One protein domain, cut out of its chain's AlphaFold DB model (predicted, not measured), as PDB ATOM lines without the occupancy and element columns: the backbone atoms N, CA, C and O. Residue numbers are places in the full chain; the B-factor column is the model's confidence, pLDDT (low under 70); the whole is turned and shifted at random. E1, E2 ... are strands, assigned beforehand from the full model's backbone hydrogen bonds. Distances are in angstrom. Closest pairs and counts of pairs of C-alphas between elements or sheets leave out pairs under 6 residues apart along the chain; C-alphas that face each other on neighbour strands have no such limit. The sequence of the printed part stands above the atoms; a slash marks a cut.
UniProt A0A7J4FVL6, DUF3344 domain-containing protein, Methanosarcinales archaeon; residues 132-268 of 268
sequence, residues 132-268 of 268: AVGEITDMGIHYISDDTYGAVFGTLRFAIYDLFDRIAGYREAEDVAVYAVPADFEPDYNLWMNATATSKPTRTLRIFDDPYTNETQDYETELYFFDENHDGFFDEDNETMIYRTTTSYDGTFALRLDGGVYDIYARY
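AT A GLANCE: This is residues 132 to 268 of the 268 residues of the protein "DUF3344 domain-containing protein" of Methanosarcinales archaeon (UniProt A0A7J4FVL6). Two strongly twisted sheets, E1, E2, E3 and E9 in one and E4, E5, E6, E7, E8 and E10 in the other, lie partly face to face as a loose sandwich, meeting along E9 and coming near again between E1 and E10. E4 and E10 lie nearest the middle, while E3 reaches away at one end and residues 227 to 239 at the other. The printed part has 137 residues with ten named strands, E1 to E10 in order, and no named helix: it is all strand, and neighbour strands are antiparallel. It is compact, with a radius of gyration of the C-alphas of 16.0 A and spans of 48 by 39 by 23 A.

HOW THE PARTS SIT: Begin at E1, residues 132 to 143, which forms a hairpin with E2, residues 149 to 161; N 140 and O 153 are 2.9 A apart. On the other side of E2 you find E3, residues 167 to 172, with N 158 and O 171 at 2.8 A, and E9, residues 252 to 258, with N 255 and O 152 at 2.8 A. E1, E2 and E3 are a meander, each strand the antiparallel neighbour of the one before. Next find E4, residues 177 to 182, with E8, residues 240 to 246, on one side, N 180 to O 243 being 2.8 A, and E10, residues 262 to 267, on the other, N 179 to O 265 being 2.8 A. E7, residues 217 to 226, has E5, residues 195 to 197, and E6, residues 203 to 207, on one side and E8 on the other; N 196 and O 225, N 205 and O 219, and N 222 and O 244 are 3.2, 2.8 and 2.8 A apart. E6, E7 and E8 are the second meander. Between the sheets, the closest C-alphas of E7 and E9 are those of Thr 221 and Leu 255, at 5.5 A. E1 and E10 are near each other, with 6 pairs of C-alphas within 10 A.

IN THESE COORDINATES: Find C-alpha 132 at (104.079, -52.057, 89.879); E1 runs 33.6 A from there. E2, the longest strand by residues, runs 38.1 A to C-alpha 161 at (100.546, -46.594, 86.880). E7 measures 28.5 A, and E10 ends at C-alpha 267, at (111.820, -62.032, 85.691).

THE WHOLE: Look for the two C-alphas farthest apart at Phe 164 and Asp 237, 50.2 A. The printed part has no cut; its long links are E4 to E5 and E7 to E8. The mean pLDDT of the printed part is 73.2, and 57 residues are under 70, among them 140 to 151 and 159 to 169.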
ATOM      1  N   ALA A 132     104.818 -51.434  88.783       55.75
ATOM      2  CA  ALA A 132     104.079 -52.057  89.879       55.75
ATOM      3  C   ALA A 132     103.603 -53.473  89.517       55.75
ATOM      4  O   ALA A 132     103.581 -54.341  90.385       55.75
ATOM      5  N   VAL A 133     103.249 -53.720  88.245       58.88
ATOM      6  CA  VAL A 133     102.697 -55.003  87.775       58.88
ATOM      7  C   VAL A 133     103.076 -55.246  86.306       58.88
ATOM      8  O   VAL A 133     102.909 -54.367  85.458       58.88
ATOM      9  N   GLY A 134     103.588 -56.444  86.008       59.81
ATOM     10  CA  GLY A 134     103.691 -56.971  84.644       59.81
ATOM     11  C   GLY A 134     102.445 -57.764  84.280       59.81
ATOM     12  O   GLY A 134     101.957 -58.547  85.092       59.81
ATOM     13  N   GLU A 135     101.929 -57.549  83.077       65.25
ATOM     14  CA  GLU A 135     100.778 -58.255  82.527       65.25
ATOM     15  C   GLU A 135     101.219 -59.027  81.280       65.25
ATOM     16  O   GLU A 135     101.793 -58.469  80.341       65.25
ATOM     17  N   ILE A 136     100.941 -60.331  81.263       65.50
ATOM     18  CA  ILE A 136     100.983 -61.114  80.028       65.50
ATOM     19  C   ILE A 136      99.678 -60.809  79.300       65.50
ATOM     20  O   ILE A 136      98.611 -61.256  79.720       65.50
ATOM     21  N   THR A 137      99.751 -59.995  78.249       62.00
ATOM     22  CA  THR A 137      98.550 -59.499  77.563       62.00
ATOM     23  C   THR A 137      98.016 -60.476  76.529       62.00
ATOM     24  O   THR A 137      96.839 -60.409  76.186       62.00
ATOM     25  N   ASP A 138      98.873 -61.360  76.016       63.75
ATOM     26  CA  ASP A 138      98.466 -62.375  75.052       63.75
ATOM     27  C   ASP A 138      99.376 -63.608  75.109       63.75
ATOM     28  O   ASP A 138     100.593 -63.500  75.305       63.75
ATOM     29  N   MET A 139      98.771 -64.781  74.941       72.25
ATOM     30  CA  MET A 139      99.440 -66.079  74.917       72.25
ATOM     31  C   MET A 139      98.834 -66.959  73.836       72.25
ATOM     32  O   MET A 139      97.629 -67.212  73.812       72.25
ATOM     33  N   GLY A 140      99.701 -67.504  72.991       62.69
ATOM     34  CA  GLY A 140      99.342 -68.451  71.953       62.69
ATOM     35  C   GLY A 140     100.187 -69.718  72.012       62.69
ATOM     36  O   GLY A 140     101.284 -69.762  72.573       62.69
ATOM     37  N   ILE A 141      99.647 -70.778  71.414       66.12
ATOM     38  CA  ILE A 141     100.345 -72.050  71.225       66.12
ATOM     39  C   ILE A 141     100.491 -72.270  69.726       66.12
ATOM     40  O   ILE A 141      99.499 -72.256  68.994       66.12
ATOM     41  N   HIS A 142     101.725 -72.469  69.263       61.81
ATOM     42  CA  HIS A 142     102.003 -72.822  67.877       61.81
ATOM     43  C   HIS A 142     102.379 -74.303  67.816       61.81
ATOM     44  O   HIS A 142     103.382 -74.734  68.391       61.81
ATOM     45  N   TYR A 143     101.558 -75.088  67.120       58.47
ATOM     46  CA  TYR A 143     101.832 -76.498  66.866       58.47
ATOM     47  C   TYR A 143     102.683 -76.613  65.604       58.47
ATOM     48  O   TYR A 143     102.214 -76.338  64.500       58.47
ATOM     49  N   ILE A 144     103.940 -77.015  65.766       58.09
ATOM     50  CA  ILE A 144     104.820 -77.312  64.636       58.09
ATOM     51  C   ILE A 144     104.483 -78.733  64.178       58.09
ATOM     52  O   ILE A 144     104.392 -79.635  65.001       58.09
ATOM     53  N   SER A 145     104.284 -78.934  62.874       47.25
ATOM     54  CA  SER A 145     103.723 -80.154  62.263       47.25
ATOM     55  C   SER A 145     104.506 -81.465  62.473       47.25
ATOM     56  O   SER A 145     104.103 -82.491  61.935       47.25
ATOM     57  N   ASP A 146     105.628 -81.438  63.193       55.44
ATOM     58  CA  ASP A 146     106.314 -82.634  63.689       55.44
ATOM     59  C   ASP A 146     105.857 -82.837  65.142       55.44
ATOM     60  O   ASP A 146     106.374 -82.184  66.048       55.44
ATOM     61  N   ASP A 147     104.856 -83.705  65.331       43.09
ATOM     62  CA  ASP A 147     104.009 -83.980  66.515       43.09
ATOM     63  C   ASP A 147     104.734 -84.334  67.846       43.09
ATOM     64  O   ASP A 147     104.325 -85.233  68.579       43.09
ATOM     65  N   THR A 148     105.840 -83.673  68.194       46.25
ATOM     66  CA  THR A 148     106.665 -84.006  69.372       46.25
ATOM     67  C   THR A 148     107.031 -82.799  70.247       46.25
ATOM     68  O   THR A 148     107.509 -83.000  71.360       46.25
ATOM     69  N   TYR A 149     106.795 -81.556  69.801       51.66
ATOM     70  CA  TYR A 149     107.189 -80.340  70.532       51.66
ATOM     71  C   TYR A 149     106.132 -79.233  70.406       51.66
ATOM     72  O   TYR A 149     105.580 -79.025  69.326       51.66
ATOM     73  N   GLY A 150     105.865 -78.513  71.498       60.94
ATOM     74  CA  GLY A 150     104.985 -77.340  71.510       60.94
ATOM     75  C   GLY A 150     105.799 -76.052  71.590       60.94
ATOM     76  O   GLY A 150     106.773 -75.989  72.342       60.94
ATOM     77  N   ALA A 151     105.419 -75.029  70.824       68.62
ATOM     78  CA  ALA A 151     105.917 -73.676  71.037       68.62
ATOM     79  C   ALA A 151     104.876 -72.865  71.814       68.62
ATOM     80  O   ALA A 151     103.731 -72.748  71.372       68.62
ATOM     81  N   VAL A 152     105.277 -72.308  72.954       77.94
ATOM     82  CA  VAL A 152     104.496 -71.279  73.654       77.94
ATOM     83  C   VAL A 152     105.074 -69.937  73.253       77.94
ATOM     84  O   VAL A 152     106.281 -69.737  73.367       77.94
ATOM     85  N   PHE A 153     104.229 -69.036  72.772       79.88
ATOM     86  CA  PHE A 153     104.634 -67.693  72.384       79.88
ATOM     87  C   PHE A 153     103.667 -66.666  72.978       79.88
ATOM     88  O   PHE A 153     102.499 -66.965  73.237       79.88
ATOM     89  N   GLY A 154     104.144 -65.455  73.221       80.12
ATOM     90  CA  GLY A 154     103.349 -64.420  73.871       80.12
ATOM     91  C   GLY A 154     103.991 -63.050  73.765       80.12
ATOM     92  O   GLY A 154     105.110 -62.917  73.273       80.12
ATOM     93  N   THR A 155     103.267 -62.043  74.242       79.69
ATOM     94  CA  THR A 155     103.786 -60.681  74.413       79.69
ATOM     95  C   THR A 155     103.654 -60.284  75.877       79.69
ATOM     96  O   THR A 155     102.578 -60.424  76.470       79.69
ATOM     97  N   LEU A 156     104.746 -59.800  76.465       80.50
ATOM     98  CA  LEU A 156     104.780 -59.310  77.836       80.50
ATOM     99  C   LEU A 156     104.858 -57.783  77.853       80.50
ATOM    100  O   LEU A 156     105.703 -57.179  77.193       80.50
ATOM    101  N   ARG A 157     103.994 -57.162  78.661       77.31
ATOM    102  CA  ARG A 157     103.946 -55.710  78.853       77.31
ATOM    103  C   ARG A 157     103.932 -55.363  80.329       77.31
ATOM    104  O   ARG A 157     103.367 -56.074  81.154       77.31
ATOM    105  N   PHE A 158     104.516 -54.227  80.675       72.06
ATOM    106  CA  PHE A 158     104.410 -53.662  82.016       72.06
ATOM    107  C   PHE A 158     103.409 -52.519  82.023       72.06
ATOM    108  O   PHE A 158     103.537 -51.567  81.247       72.06
ATOM    109  N   ALA A 159     102.432 -52.597  82.926       67.88
ATOM    110  CA  ALA A 159     101.522 -51.493  83.171       67.88
ATOM    111  C   ALA A 159     102.279 -50.361  83.875       67.88
ATOM    112  O   ALA A 159     103.005 -50.560  84.856       67.88
ATOM    113  N   ILE A 160     102.111 -49.153  83.351       63.25
ATOM    114  CA  ILE A 160     102.602 -47.921  83.957       63.25
ATOM    115  C   ILE A 160     101.429 -47.322  84.717       63.25
ATOM    116  O   ILE A 160     100.398 -47.026  84.116       63.25
ATOM    117  N   TYR A 161     101.589 -47.145  86.022       60.19
ATOM    118  CA  TYR A 161     100.546 -46.594  86.880       60.19
ATOM    119  C   TYR A 161     100.738 -45.089  87.089       60.19
ATOM    120  O   TYR A 161     101.868 -44.599  87.158       60.19
ATOM    121  N   ASP A 162      99.631 -44.348  87.160       58.00
ATOM    122  CA  ASP A 162      99.628 -42.957  87.610       58.00
ATOM    123  C   ASP A 162      99.668 -42.858  89.148       58.00
ATOM    124  O   ASP A 162      99.674 -43.856  89.865       58.00
ATOM    125  N   LEU A 163      99.680 -41.627  89.665       54.88
ATOM    126  CA  LEU A 163      99.692 -41.330  91.106       54.88
ATOM    127  C   LEU A 163      98.429 -41.796  91.860       54.88
ATOM    128  O   LEU A 163      98.362 -41.648  93.078       54.88
ATOM    129  N   PHE A 164      97.426 -42.313  91.151       57.81
ATOM    130  CA  PHE A 164      96.164 -42.810  91.695       57.81
ATOM    131  C   PHE A 164      95.995 -44.320  91.464       57.81
ATOM    132  O   PHE A 164      94.866 -44.810  91.491       57.81
ATOM    133  N   ASP A 165      97.087 -45.043  91.196       60.06
ATOM    134  CA  ASP A 165      97.095 -46.480  90.900       60.06
ATOM    135  C   ASP A 165      96.214 -46.870  89.697       60.06
ATOM    136  O   ASP A 165      95.712 -47.993  89.601       60.06
ATOM    137  N   ARG A 166      96.037 -45.968  88.723       58.25
ATOM    138  CA  ARG A 166      95.345 -46.263  87.456       58.25
ATOM    139  C   ARG A 166      96.348 -46.525  86.344       58.25
ATOM    140  O   ARG A 166      97.401 -45.896  86.304       58.25
ATOM    141  N   ILE A 167      95.995 -47.396  85.400       64.25
ATOM    142  CA  ILE A 167      96.825 -47.660  84.217       64.25
ATOM    143  C   ILE A 167      96.894 -46.388  83.362       64.25
ATOM    144  O   ILE A 167      95.907 -45.968  82.759       64.25
ATOM    145  N   ALA A 168      98.073 -45.778  83.325       64.88
ATOM    146  CA  ALA A 168      98.410 -44.611  82.518       64.88
ATOM    147  C   ALA A 168      98.926 -45.000  81.125       64.88
ATOM    148  O   ALA A 168      98.881 -44.198  80.193       64.88
ATOM    149  N   GLY A 169      99.421 -46.229  80.982       68.81
ATOM    150  CA  GLY A 169      99.902 -46.777  79.724       68.81
ATOM    151  C   GLY A 169     100.561 -48.137  79.907       68.81
ATOM    152  O   GLY A 169     100.580 -48.692  81.006       68.81
ATOM    153  N   TYR A 170     101.133 -48.643  78.821       74.44
ATOM    154  CA  TYR A 170     101.898 -49.883  78.796       74.44
ATOM    155  C   TYR A 170     103.278 -49.615  78.200       74.44
ATOM    156  O   TYR A 170     103.424 -48.748  77.335       74.44
ATOM    157  N   ARG A 171     104.279 -50.368  78.653       74.50
ATOM    158  CA  ARG A 171     105.572 -50.491  77.974       74.50
ATOM    159  C   ARG A 171     105.847 -51.942  77.642       74.50
ATOM    160  O   ARG A 171     105.471 -52.818  78.421       74.50
ATOM    161  N   GLU A 172     106.519 -52.167  76.525       82.25
ATOM    162  CA  GLU A 172     107.004 -53.497  76.181       82.25
ATOM    163  C   GLU A 172     108.036 -53.956  77.217       82.25
ATOM    164  O   GLU A 172     108.798 -53.157  77.777       82.25
ATOM    165  N   ALA A 173     107.995 -55.242  77.546       80.19
ATOM    166  CA  ALA A 173     108.886 -55.850  78.517       80.19
ATOM    167  C   ALA A 173     110.137 -56.383  77.820       80.19
ATOM    168  O   ALA A 173     110.319 -57.590  77.745       80.19
ATOM    169  N   GLU A 174     110.962 -55.495  77.275       84.44
ATOM    170  CA  GLU A 174     112.203 -55.838  76.565       84.44
ATOM    171  C   GLU A 174     113.272 -56.406  77.513       84.44
ATOM    172  O   GLU A 174     113.335 -56.012  78.679       84.44
ATOM    173  N   ASP A 175     114.124 -57.306  77.010       85.38
ATOM    174  CA  ASP A 175     115.243 -57.915  77.749       85.38
ATOM    175  C   ASP A 175     114.840 -58.636  79.056       85.38
ATOM    176  O   ASP A 175     115.642 -58.825  79.974       85.38
ATOM    177  N   VAL A 176     113.588 -59.090  79.137       86.06
ATOM    178  CA  VAL A 176     113.033 -59.824  80.275       86.06
ATOM    179  C   VAL A 176     113.218 -61.316  80.073       86.06
ATOM    180  O   VAL A 176     112.881 -61.873  79.028       86.06
ATOM    181  N   ALA A 177     113.723 -61.990  81.106       87.06
ATOM    182  CA  ALA A 177     113.839 -63.437  81.086       87.06
ATOM    183  C   ALA A 177     112.461 -64.072  81.317       87.06
ATOM    184  O   ALA A 177     111.832 -63.843  82.352       87.06
ATOM    185  N   VAL A 178     112.020 -64.898  80.372       87.50
ATOM    186  CA  VAL A 178     110.785 -65.683  80.470       87.50
ATOM    187  C   VAL A 178     111.149 -67.150  80.629       87.50
ATOM    188  O   VAL A 178     111.971 -67.675  79.879       87.50
ATOM    189  N   TYR A 179     110.532 -67.802  81.606       87.81
ATOM    190  CA  TYR A 179     110.784 -69.182  81.984       87.81
ATOM    191  C   TYR A 179     109.523 -70.021  81.807       87.81
ATOM    192  O   TYR A 179     108.452 -69.613  82.247       87.81
ATOM    193  N   ALA A 180     109.666 -71.210  81.227       88.75
ATOM    194  CA  ALA A 180     108.684 -72.280  81.348       88.75
ATOM    195  C   ALA A 180     109.209 -73.332  82.323       88.75
ATOM    196  O   ALA A 180     110.305 -73.873  82.147       88.75
ATOM    197  N   VAL A 181     108.405 -73.609  83.341       87.81
ATOM    198  CA  VAL A 181     108.735 -74.477  84.470       87.81
ATOM    199  C   VAL A 181     107.673 -75.572  84.560       87.81
ATOM    200  O   VAL A 181     106.498 -75.247  84.406       87.81
ATOM    201  N   PRO A 182     108.031 -76.853  84.744       88.25
ATOM    202  CA  PRO A 182     107.042 -77.920  84.895       88.25
ATOM    203  C   PRO A 182     106.016 -77.594  85.990       88.25
ATOM    204  O   PRO A 182     106.391 -77.161  87.073       88.25
ATOM    205  N   ALA A 183     104.724 -77.776  85.709       86.19
ATOM    206  CA  ALA A 183     103.642 -77.346  86.610       86.19
ATOM    207  C   ALA A 183     103.539 -78.165  87.914       86.19
ATOM    208  O   ALA A 183     102.800 -77.813  88.830       86.19
ATOM    209  N   ASP A 184     104.241 -79.293  88.001       84.31
ATOM    210  CA  ASP A 184     104.414 -80.076  89.226       84.31
ATOM    211  C   ASP A 184     105.575 -79.578  90.103       84.31
ATOM    212  O   ASP A 184     105.792 -80.113  91.193       84.31
ATOM    213  N   PHE A 185     106.277 -78.532  89.664       79.12
ATOM    214  CA  PHE A 185     107.357 -77.875  90.381       79.12
ATOM    215  C   PHE A 185     106.998 -76.406  90.665       79.12
ATOM    216  O   PHE A 185     106.900 -75.582  89.759       79.12
ATOM    217  N   GLU A 186     106.828 -76.060  91.945       71.31
ATOM    218  CA  GLU A 186     106.567 -74.681  92.384       71.31
ATOM    219  C   GLU A 186     107.867 -73.997  92.831       71.31
ATOM    220  O   GLU A 186     108.390 -74.312  93.908       71.31
ATOM    221  N   PRO A 187     108.405 -73.038  92.056       66.25
ATOM    222  CA  PRO A 187     109.603 -72.344  92.475       66.25
ATOM    223  C   PRO A 187     109.313 -71.328  93.606       66.25
ATOM    224  O   PRO A 187     108.584 -70.361  93.398       66.25
ATOM    225  N   ASP A 188     109.921 -71.472  94.790       65.38
ATOM    226  CA  ASP A 188     109.996 -70.402  95.804       65.38
ATOM    227  C   ASP A 188     110.772 -69.178  95.259       65.38
ATOM    228  O   ASP A 188     111.633 -69.269  94.384       65.38
ATOM    229  N   TYR A 189     110.473 -67.990  95.777       55.06
ATOM    230  CA  TYR A 189     110.961 -66.693  95.306       55.06
ATOM    231  C   TYR A 189     112.498 -66.584  95.290       55.06
ATOM    232  O   TYR A 189     113.071 -65.914  94.432       55.06
ATOM    233  N   ASN A 190     113.187 -67.281  96.201       57.66
ATOM    234  CA  ASN A 190     114.653 -67.341  96.233       57.66
ATOM    235  C   ASN A 190     115.257 -68.324  95.205       57.66
ATOM    236  O   ASN A 190     116.469 -68.298  94.984       57.66
ATOM    237  N   LEU A 191     114.447 -69.174  94.564       56.66
ATOM    238  CA  LEU A 191     114.908 -70.281  93.714       56.66
ATOM    239  C   LEU A 191     115.383 -69.839  92.326       56.66
ATOM    240  O   LEU A 191     116.216 -70.513  91.725       56.66
ATOM    241  N   TRP A 192     114.977 -68.655  91.850       59.94
ATOM    242  CA  TRP A 192     115.473 -68.085  90.587       59.94
ATOM    243  C   TRP A 192     116.984 -67.792  90.586       59.94
ATOM    244  O   TRP A 192     117.554 -67.499  89.534       59.94
ATOM    245  N   MET A 193     117.642 -67.812  91.750       54.94
ATOM    246  CA  MET A 193     119.083 -67.562  91.882       54.94
ATOM    247  C   MET A 193     119.945 -68.821  91.692       54.94
ATOM    248  O   MET A 193     121.148 -68.676  91.490       54.94
ATOM    249  N   ASN A 194     119.347 -70.020  91.705       63.69
ATOM    250  CA  ASN A 194     120.069 -71.303  91.667       63.69
ATOM    251  C   ASN A 194     119.903 -72.069  90.343       63.69
ATOM    252  O   ASN A 194     120.377 -73.193  90.212       63.69
ATOM    253  N   ALA A 195     119.248 -71.471  89.346       71.38
ATOM    254  CA  ALA A 195     119.203 -72.035  88.003       71.38
ATOM    255  C   ALA A 195     120.534 -71.785  87.281       71.38
ATOM    256  O   ALA A 195     120.933 -70.631  87.090       71.38
ATOM    257  N   THR A 196     121.190 -72.849  86.820       72.75
ATOM    258  CA  THR A 196     122.455 -72.736  86.083       72.75
ATOM    259  C   THR A 196     122.243 -73.032  84.608       72.75
ATOM    260  O   THR A 196     121.633 -74.034  84.230       72.75
ATOM    261  N   ALA A 197     122.762 -72.131  83.769       68.19
ATOM    262  CA  ALA A 197     122.784 -72.320  82.328       68.19
ATOM    263  C   ALA A 197     123.610 -73.565  82.010       68.19
ATOM    264  O   ALA A 197     124.756 -73.699  82.446       68.19
ATOM    265  N   THR A 198     123.027 -74.480  81.252       65.25
ATOM    266  CA  THR A 198     123.723 -75.709  80.887       65.25
ATOM    267  C   THR A 198     124.721 -75.452  79.765       65.25
ATOM    268  O   THR A 198     124.596 -74.509  78.989       65.25
ATOM    269  N   SER A 199     125.693 -76.349  79.607       58.88
ATOM    270  CA  SER A 199     126.482 -76.430  78.373       58.88
ATOM    271  C   SER A 199     125.728 -77.123  77.219       58.88
ATOM    272  O   SER A 199     126.335 -77.409  76.186       58.88
ATOM    273  N   LYS A 200     124.446 -77.484  77.414       59.53
ATOM    274  CA  LYS A 200     123.575 -78.192  76.456       59.53
ATOM    275  C   LYS A 200     122.921 -77.195  75.475       59.53
ATOM    276  O   LYS A 200     122.981 -75.990  75.709       59.53
ATOM    277  N   PRO A 201     122.386 -77.649  74.321       61.44
ATOM    278  CA  PRO A 201     122.228 -76.775  73.163       61.44
ATOM    279  C   PRO A 201     121.087 -75.776  73.343       61.44
ATOM    280  O   PRO A 201     120.001 -76.149  73.788       61.44
ATOM    281  N   THR A 202     121.310 -74.535  72.906       76.19
ATOM    282  CA  THR A 202     120.205 -73.627  72.606       76.19
ATOM    283  C   THR A 202     119.364 -74.232  71.485       76.19
ATOM    284  O   THR A 202     119.867 -74.897  70.570       76.19
ATOM    285  N   ARG A 203     118.051 -74.071  71.596       79.25
ATOM    286  CA  ARG A 203     117.100 -74.529  70.596       79.25
ATOM    287  C   ARG A 203     116.554 -73.306  69.880       79.25
ATOM    288  O   ARG A 203     115.763 -72.564  70.453       79.25
ATOM    289  N   THR A 204     116.925 -73.149  68.616       81.31
ATOM    290  CA  THR A 204     116.315 -72.142  67.751       81.31
ATOM    291  C   THR A 204     114.917 -72.594  67.335       81.31
ATOM    292  O   THR A 204     114.709 -73.731  66.883       81.31
ATOM    293  N   LEU A 205     113.956 -71.692  67.475       76.38
ATOM    294  CA  LEU A 205     112.610 -71.792  66.941       76.38
ATOM    295  C   LEU A 205     112.409 -70.671  65.927       76.38
ATOM    296  O   LEU A 205     112.406 -69.502  66.293       76.38
ATOM    297  N   ARG A 206     112.201 -71.042  64.664       75.50
ATOM    298  CA  ARG A 206     111.856 -70.091  63.610       75.50
ATOM    299  C   ARG A 206     110.354 -70.077  63.402       75.50
ATOM    300  O   ARG A 206     109.796 -71.098  62.996       75.50
ATOM    301  N   ILE A 207     109.718 -68.941  63.656       71.81
ATOM    302  CA  ILE A 207     108.294 -68.742  63.381       71.81
ATOM    303  C   ILE A 207     108.175 -68.002  62.047       71.81
ATOM    304  O   ILE A 207     108.810 -66.968  61.839       71.81
ATOM    305  N   PHE A 208     107.415 -68.578  61.115       64.06
ATOM    306  CA  PHE A 208     107.021 -67.914  59.873       64.06
ATOM    307  C   PHE A 208     105.694 -67.213  60.122       64.06
ATOM    308  O   PHE A 208     104.789 -67.847  60.664       64.06
ATOM    309  N   ASP A 209     105.603 -65.946  59.723       63.12
ATOM    310  CA  ASP A 209     104.457 -65.088  60.024       63.12
ATOM    311  C   ASP A 209     104.204 -65.039  61.535       63.12
ATOM    312  O   ASP A 209     103.160 -65.482  62.019       63.12
ATOM    313  N   ASP A 210     105.206 -64.562  62.286       65.12
ATOM    314  CA  ASP A 210     105.054 -64.306  63.715       65.12
ATOM    315  C   ASP A 210     103.724 -63.567  63.944       65.12
ATOM    316  O   ASP A 210     103.479 -62.534  63.315       65.12
ATOM    317  N   PRO A 211     102.827 -64.104  64.782       58.53
ATOM    318  CA  PRO A 211     101.462 -63.600  64.872       58.53
ATOM    319  C   PRO A 211     101.382 -62.175  65.431       58.53
ATOM    320  O   PRO A 211     100.326 -61.549  65.319       58.53
ATOM    321  N   TYR A 212     102.467 -61.659  66.013       66.56
ATOM    322  CA  TYR A 212     102.546 -60.312  66.560       66.56
ATOM    323  C   TYR A 212     103.315 -59.361  65.646       66.56
ATOM    324  O   TYR A 212     102.856 -58.238  65.427       66.56
ATOM    325  N   THR A 213     104.435 -59.797  65.064       69.25
ATOM    326  CA  THR A 213     105.257 -58.925  64.204       69.25
ATOM    327  C   THR A 213     104.901 -59.016  62.722       69.25
ATOM    328  O   THR A 213     105.232 -58.111  61.958       69.25
ATOM    329  N   ASN A 214     104.186 -60.063  62.295       69.75
ATOM    330  CA  ASN A 214     103.996 -60.450  60.891       69.75
ATOM    331  C   ASN A 214     105.321 -60.614  60.117       69.75
ATOM    332  O   ASN A 214     105.342 -60.540  58.885       69.75
ATOM    333  N   GLU A 215     106.429 -60.844  60.820       75.56
ATOM    334  CA  GLU A 215     107.742 -61.088  60.234       75.56
ATOM    335  C   GLU A 215     108.223 -62.509  60.544       75.56
ATOM    336  O   GLU A 215     107.624 -63.263  61.307       75.56
ATOM    337  N   THR A 216     109.305 -62.926  59.886       80.25
ATOM    338  CA  THR A 216     109.972 -64.184  60.232       80.25
ATOM    339  C   THR A 216     111.009 -63.910  61.309       80.25
ATOM    340  O   THR A 216     111.961 -63.173  61.046       80.25
ATOM    341  N   GLN A 217     110.879 -64.562  62.462       78.19
ATOM    342  CA  GLN A 217     111.762 -64.348  63.607       78.19
ATOM    343  C   GLN A 217     112.307 -65.671  64.155       78.19
ATOM    344  O   GLN A 217     111.607 -66.687  64.194       78.19
ATOM    345  N   ASP A 218     113.583 -65.640  64.541       82.50
ATOM    346  CA  ASP A 218     114.261 -66.732  65.233       82.50
ATOM    347  C   ASP A 218     114.265 -66.424  66.736       82.50
ATOM    348  O   ASP A 218     114.750 -65.376  67.162       82.50
ATOM    349  N   TYR A 219     113.736 -67.350  67.530       81.94
ATOM    350  CA  TYR A 219     113.742 -67.297  68.987       81.94
ATOM    351  C   TYR A 219     114.678 -68.368  69.534       81.94
ATOM    352  O   TYR A 219     114.583 -69.541  69.165       81.94
ATOM    353  N   GLU A 220     115.570 -67.981  70.440       86.62
ATOM    354  CA  GLU A 220     116.468 -68.912  71.120       86.62
ATOM    355  C   GLU A 220     115.856 -69.327  72.460       86.62
ATOM    356  O   GLU A 220     115.584 -68.498  73.331       86.62
ATOM    357  N   THR A 221     115.632 -70.629  72.623       88.00
ATOM    358  CA  THR A 221     115.291 -71.234  73.913       88.00
ATOM    359  C   THR A 221     116.532 -71.875  74.514       88.00
ATOM    360  O   THR A 221     117.136 -72.776  73.929       88.00
ATOM    361  N   GLU A 222     116.902 -71.429  75.701       88.25
ATOM    362  CA  GLU A 222     118.000 -71.954  76.496       88.25
ATOM    363  C   GLU A 222     117.486 -73.013  77.476       88.25
ATOM    364  O   GLU A 222     116.387 -72.895  78.026       88.25
ATOM    365  N   LEU A 223     118.296 -74.046  77.710       86.69
ATOM    366  CA  LEU A 223     118.001 -75.095  78.682       86.69
ATOM    367  C   LEU A 223     118.788 -74.841  79.967       86.69
ATOM    368  O   LEU A 223     120.014 -74.685  79.944       86.69
ATOM    369  N   TYR A 224     118.070 -74.842  81.080       84.62
ATOM    370  CA  TYR A 224     118.590 -74.664  82.428       84.62
ATOM    371  C   TYR A 224     118.197 -75.873  83.279       84.62
ATOM    372  O   TYR A 224     117.148 -76.478  83.054       84.62
ATOM    373  N   PHE A 225     119.026 -76.200  84.268       81.00
ATOM    374  CA  PHE A 225     118.646 -77.127  85.334       81.00
ATOM    375  C   PHE A 225     118.579 -76.383  86.654       81.00
ATOM    376  O   PHE A 225     119.422 -75.529  86.958       81.00
ATOM    377  N   PHE A 226     117.546 -76.715  87.414       78.50
ATOM    378  CA  PHE A 226     117.420 -76.331  88.798       78.50
ATOM    379  C   PHE A 226     118.004 -77.440  89.675       78.50
ATOM    380  O   PHE A 226     117.517 -78.570  89.663       78.50
ATOM    381  N   ASP A 227     119.048 -77.086  90.420       74.19
ATOM    382  CA  ASP A 227     119.662 -77.954  91.420       74.19
ATOM    383  C   ASP A 227     118.772 -77.993  92.675       74.19
ATOM    384  O   ASP A 227     118.837 -77.126  93.552       74.19
ATOM    385  N   GLU A 228     117.892 -78.994  92.731       71.88
ATOM    386  CA  GLU A 228     116.947 -79.182  93.836       71.88
ATOM    387  C   GLU A 228     117.634 -79.473  95.169       71.88
ATOM    388  O   GLU A 228     117.141 -79.088  96.237       71.88
ATOM    389  N   ASN A 229     118.773 -80.158  95.127       72.81
ATOM    390  CA  ASN A 229     119.440 -80.669  96.316       72.81
ATOM    391  C   ASN A 229     120.556 -79.719  96.821       72.81
ATOM    392  O   ASN A 229     121.027 -79.887  97.950       72.81
ATOM    393  N   HIS A 230     120.882 -78.677  96.044       71.50
ATOM    394  CA  HIS A 230     121.894 -77.651  96.302       71.50
ATOM    395  C   HIS A 230     123.320 -78.203  96.461       71.50
ATOM    396  O   HIS A 230     124.124 -77.646  97.222       71.50
ATOM    397  N   ASP A 231     123.645 -79.311  95.801       75.56
ATOM    398  CA  ASP A 231     124.975 -79.917  95.850       75.56
ATOM    399  C   ASP A 231     125.968 -79.299  94.850       75.56
ATOM    400  O   ASP A 231     127.179 -79.533  94.958       75.56
ATOM    401  N   GLY A 232     125.491 -78.430  93.953       70.06
ATOM    402  CA  GLY A 232     126.281 -77.744  92.937       70.06
ATOM    403  C   GLY A 232     126.633 -78.618  91.731       70.06
ATOM    404  O   GLY A 232     127.435 -78.184  90.893       70.06
ATOM    405  N   PHE A 233     126.069 -79.820  91.644       69.88
ATOM    406  CA  PHE A 233     126.031 -80.647  90.450       69.88
ATOM    407  C   PHE A 233     124.705 -80.384  89.721       69.88
ATOM    408  O   PHE A 233     123.688 -80.056  90.318       69.88
ATOM    409  N   PHE A 234     124.766 -80.384  88.392       68.88
ATOM    410  CA  PHE A 234     123.624 -80.070  87.537       68.88
ATOM    411  C   PHE A 234     123.511 -81.172  86.486       68.88
ATOM    412  O   PHE A 234     124.552 -81.606  85.980       68.88
ATOM    413  N   ASP A 235     122.280 -81.506  86.082       66.00
ATOM    414  CA  ASP A 235     121.947 -82.544  85.090       66.00
ATOM    415  C   ASP A 235     122.080 -84.002  85.591       66.00
ATOM    416  O   ASP A 235     122.413 -84.903  84.818       66.00
ATOM    417  N   GLU A 236     121.823 -84.253  86.875       68.88
ATOM    418  CA  GLU A 236     121.582 -85.582  87.450       68.88
ATOM    419  C   GLU A 236     120.079 -85.971  87.400       68.88
ATOM    420  O   GLU A 236     119.221 -85.259  86.870       68.88
ATOM    421  N   ASP A 237     119.739 -87.172  87.886       68.50
ATOM    422  CA  ASP A 237     118.369 -87.721  87.827       68.50
ATOM    423  C   ASP A 237     117.375 -86.994  88.768       68.50
ATOM    424  O   ASP A 237     116.210 -87.394  88.870       68.50
ATOM    425  N   ASN A 238     117.824 -85.967  89.493       66.69
ATOM    426  CA  ASN A 238     117.072 -85.274  90.539       66.69
ATOM    427  C   ASN A 238     116.987 -83.755  90.331       66.69
ATOM    428  O   ASN A 238     116.671 -83.036  91.278       66.69
ATOM    429  N   GLU A 239     117.276 -83.265  89.128       77.12
ATOM    430  CA  GLU A 239     117.181 -81.852  88.783       77.12
ATOM    431  C   GLU A 239     116.007 -81.596  87.850       77.12
ATOM    432  O   GLU A 239     115.761 -82.312  86.875       77.12
ATOM    433  N   THR A 240     115.312 -80.496  88.113       84.19
ATOM    434  CA  THR A 240     114.212 -80.055  87.265       84.19
ATOM    435  C   THR A 240     114.747 -79.263  86.076       84.19
ATOM    436  O   THR A 240     115.431 -78.246  86.226       84.19
ATOM    437  N   MET A 241     114.416 -79.717  84.865       85.06
ATOM    438  CA  MET A 241     114.715 -78.991  83.632       85.06
ATOM    439  C   MET A 241     113.740 -77.824  83.455       85.06
ATOM    440  O   MET A 241     112.524 -78.015  83.453       85.06
ATOM    441  N   ILE A 242     114.278 -76.629  83.229       87.69
ATOM    442  CA  ILE A 242     113.506 -75.420  82.939       87.69
ATOM    443  C   ILE A 242     113.961 -74.819  81.606       87.69
ATOM    444  O   ILE A 242     115.129 -74.917  81.213       87.69
ATOM    445  N   TYR A 243     113.035 -74.171  80.909       88.50
ATOM    446  CA  TYR A 243     113.302 -73.530  79.623       88.50
ATOM    447  C   TYR A 243     113.284 -72.028  79.800       88.50
ATOM    448  O   TYR A 243     112.389 -71.503  80.456       88.50
ATOM    449  N   ARG A 244     114.241 -71.334  79.194       88.88
ATOM    450  CA  ARG A 244     114.358 -69.880  79.274       88.88
ATOM    451  C   ARG A 244     114.436 -69.271  77.883       88.88
ATOM    452  O   ARG A 244     115.077 -69.818  76.995       88.88
ATOM    453  N   THR A 245     113.836 -68.106  77.709       89.44
ATOM    454  CA  THR A 245     114.139 -67.201  76.601       89.44
ATOM    455  C   THR A 245     114.213 -65.770  77.125       89.44
ATOM    456  O   THR A 245     113.935 -65.513  78.299       89.44
ATOM    457  N   THR A 246     114.633 -64.844  76.272       88.12
ATOM    458  CA  THR A 246     114.617 -63.409  76.561       88.12
ATOM    459  C   THR A 246     113.684 -62.742  75.564       88.12
ATOM    460  O   THR A 246     113.705 -63.086  74.381       88.12
ATOM    461  N   THR A 247     112.838 -61.836  76.043       86.44
ATOM    462  CA  THR A 247     111.925 -61.082  75.185       86.44
ATOM    463  C   THR A 247     112.676 -60.221  74.170       86.44
ATOM    464  O   THR A 247     113.769 -59.711  74.413       86.44
ATOM    465  N   SER A 248     112.048 -60.064  73.015       84.94
ATOM    466  CA  SER A 248     112.425 -59.182  71.917       84.94
ATOM    467  C   SER A 248     112.212 -57.696  72.274       84.94
ATOM    468  O   SER A 248     111.629 -57.372  73.310       84.94
ATOM    469  N   TYR A 249     112.661 -56.785  71.399       82.38
ATOM    470  CA  TYR A 249     112.493 -55.325  71.540       82.38
ATOM    471  C   TYR A 249     111.017 -54.883  71.627       82.38
ATOM    472  O   TYR A 249     110.698 -53.786  72.052       82.38
ATOM    473  N   ASP A 250     110.078 -55.721  71.224       79.75
ATOM    474  CA  ASP A 250     108.644 -55.456  71.323       79.75
ATOM    475  C   ASP A 250     107.959 -56.291  72.413       79.75
ATOM    476  O   ASP A 250     106.738 -56.410  72.426       79.75
ATOM    477  N   GLY A 251     108.727 -56.890  73.329       82.31
ATOM    478  CA  GLY A 251     108.192 -57.706  74.420       82.31
ATOM    479  C   GLY A 251     107.705 -59.092  73.989       82.31
ATOM    480  O   GLY A 251     107.190 -59.839  74.828       82.31
ATOM    481  N   THR A 252     107.860 -59.464  72.713       86.19
ATOM    482  CA  THR A 252     107.493 -60.796  72.217       86.19
ATOM    483  C   THR A 252     108.493 -61.854  72.671       86.19
ATOM    484  O   THR A 252     109.686 -61.594  72.845       86.19
ATOM    485  N   PHE A 253     108.018 -63.076  72.890       86.62
ATOM    486  CA  PHE A 253     108.864 -64.218  73.211       86.62
ATOM    487  C   PHE A 253     108.288 -65.503  72.626       86.62
ATOM    488  O   PHE A 253     107.072 -65.639  72.468       86.62
ATOM    489  N   ALA A 254     109.159 -66.483  72.390       87.12
ATOM    490  CA  ALA A 254     108.745 -67.845  72.100       87.12
ATOM    491  C   ALA A 254     109.682 -68.862  72.758       87.12
ATOM    492  O   ALA A 254     110.905 -68.718  72.757       87.12
ATOM    493  N   LEU A 255     109.085 -69.914  73.310       86.50
ATOM    494  CA  LEU A 255     109.764 -71.015  73.973       86.50
ATOM    495  C   LEU A 255     109.474 -72.315  73.235       86.50
ATOM    496  O   LEU A 255     108.315 -72.674  73.026       86.50
ATOM    497  N   ARG A 256     110.528 -73.055  72.889       85.69
ATOM    498  CA  ARG A 256     110.431 -74.407  72.339       85.69
ATOM    499  C   ARG A 256     110.520 -75.443  73.455       85.69
ATOM    500  O   ARG A 256     111.609 -75.712  73.964       85.69
ATOM    501  N   LEU A 257     109.386 -76.062  73.769       83.38
ATOM    502  CA  LEU A 257     109.219 -76.961  74.909       83.38
ATOM    503  C   LEU A 257     109.093 -78.425  74.470       83.38
ATOM    504  O   LEU A 257     108.550 -78.727  73.401       83.38
ATOM    505  N   ASP A 258     109.555 -79.338  75.323       82.69
ATOM    506  CA  ASP A 258     109.181 -80.753  75.227       82.69
ATOM    507  C   ASP A 258     107.729 -80.937  75.698       82.69
ATOM    508  O   ASP A 258     107.199 -80.105  76.434       82.69
ATOM    509  N   GLY A 259     107.057 -82.011  75.274       80.12
ATOM    510  CA  GLY A 259     105.665 -82.264  75.665       80.12
ATOM    511  C   GLY A 259     105.477 -82.319  77.188       80.12
ATOM    512  O   GLY A 259     106.196 -83.039  77.873       80.12
ATOM    513  N   GLY A 260     104.500 -81.576  77.712       82.38
ATOM    514  CA  GLY A 260     104.247 -81.472  79.151       82.38
ATOM    515  C   GLY A 260     103.281 -80.341  79.506       82.38
ATOM    516  O   GLY A 260     102.728 -79.691  78.616       82.38
ATOM    517  N   VAL A 261     103.079 -80.122  80.807       84.25
ATOM    518  CA  VAL A 261     102.343 -78.973  81.355       84.25
ATOM    519  C   VAL A 261     103.351 -78.079  82.058       84.25
ATOM    520  O   VAL A 261     104.115 -78.561  82.892       84.25
ATOM    521  N   TYR A 262     103.347 -76.798  81.707       86.12
ATOM    522  CA  TYR A 262     104.297 -75.828  82.225       86.12
ATOM    523  C   TYR A 262     103.571 -74.582  82.705       86.12
ATOM    524  O   TYR A 262     102.629 -74.124  82.054       86.12
ATOM    525  N   ASP A 263     104.082 -74.015  83.784       86.12
ATOM    526  CA  ASP A 263     103.779 -72.667  84.228       86.12
ATOM    527  C   ASP A 263     104.799 -71.691  83.640       86.12
ATOM    528  O   ASP A 263     105.989 -72.001  83.496       86.12
ATOM    529  N   ILE A 264     104.318 -70.502  83.276       85.19
ATOM    530  CA  ILE A 264     105.140 -69.441  82.695       85.19
ATOM    531  C   ILE A 264     105.414 -68.377  83.750       85.19
ATOM    532  O   ILE A 264     104.492 -67.824  84.351       85.19
ATOM    533  N   TYR A 265     106.689 -68.046  83.916       83.62
ATOM    534  CA  TYR A 265     107.164 -67.013  84.826       83.62
ATOM    535  C   TYR A 265     108.009 -65.994  84.066       83.62
ATOM    536  O   TYR A 265     108.717 -66.342  83.123       83.62
ATOM    537  N   ALA A 266     107.980 -64.735  84.497       80.44
ATOM    538  CA  ALA A 266     108.819 -63.676  83.949       80.44
ATOM    539  C   ALA A 266     109.632 -63.014  85.063       80.44
ATOM    540  O   ALA A 266     109.120 -62.776  86.160       80.44
ATOM    541  N   ARG A 267     110.896 -62.702  84.774       76.81
ATOM    542  CA  ARG A 267     111.820 -62.032  85.691       76.81
ATOM    543  C   ARG A 267     112.430 -60.806  85.019       76.81
ATOM    544  O   ARG A 267     113.181 -60.949  84.054       76.81
ATOM    545  N   TYR A 268     112.100 -59.641  85.574       69.25
ATOM    546  CA  TYR A 268     112.699 -58.338  85.272       69.25
ATOM    547  C   TYR A 268     113.879 -58.057  86.212       69.25
ATOM    548  O   TYR A 268     113.780 -58.440  87.404       69.25
TER     549      TYR A 268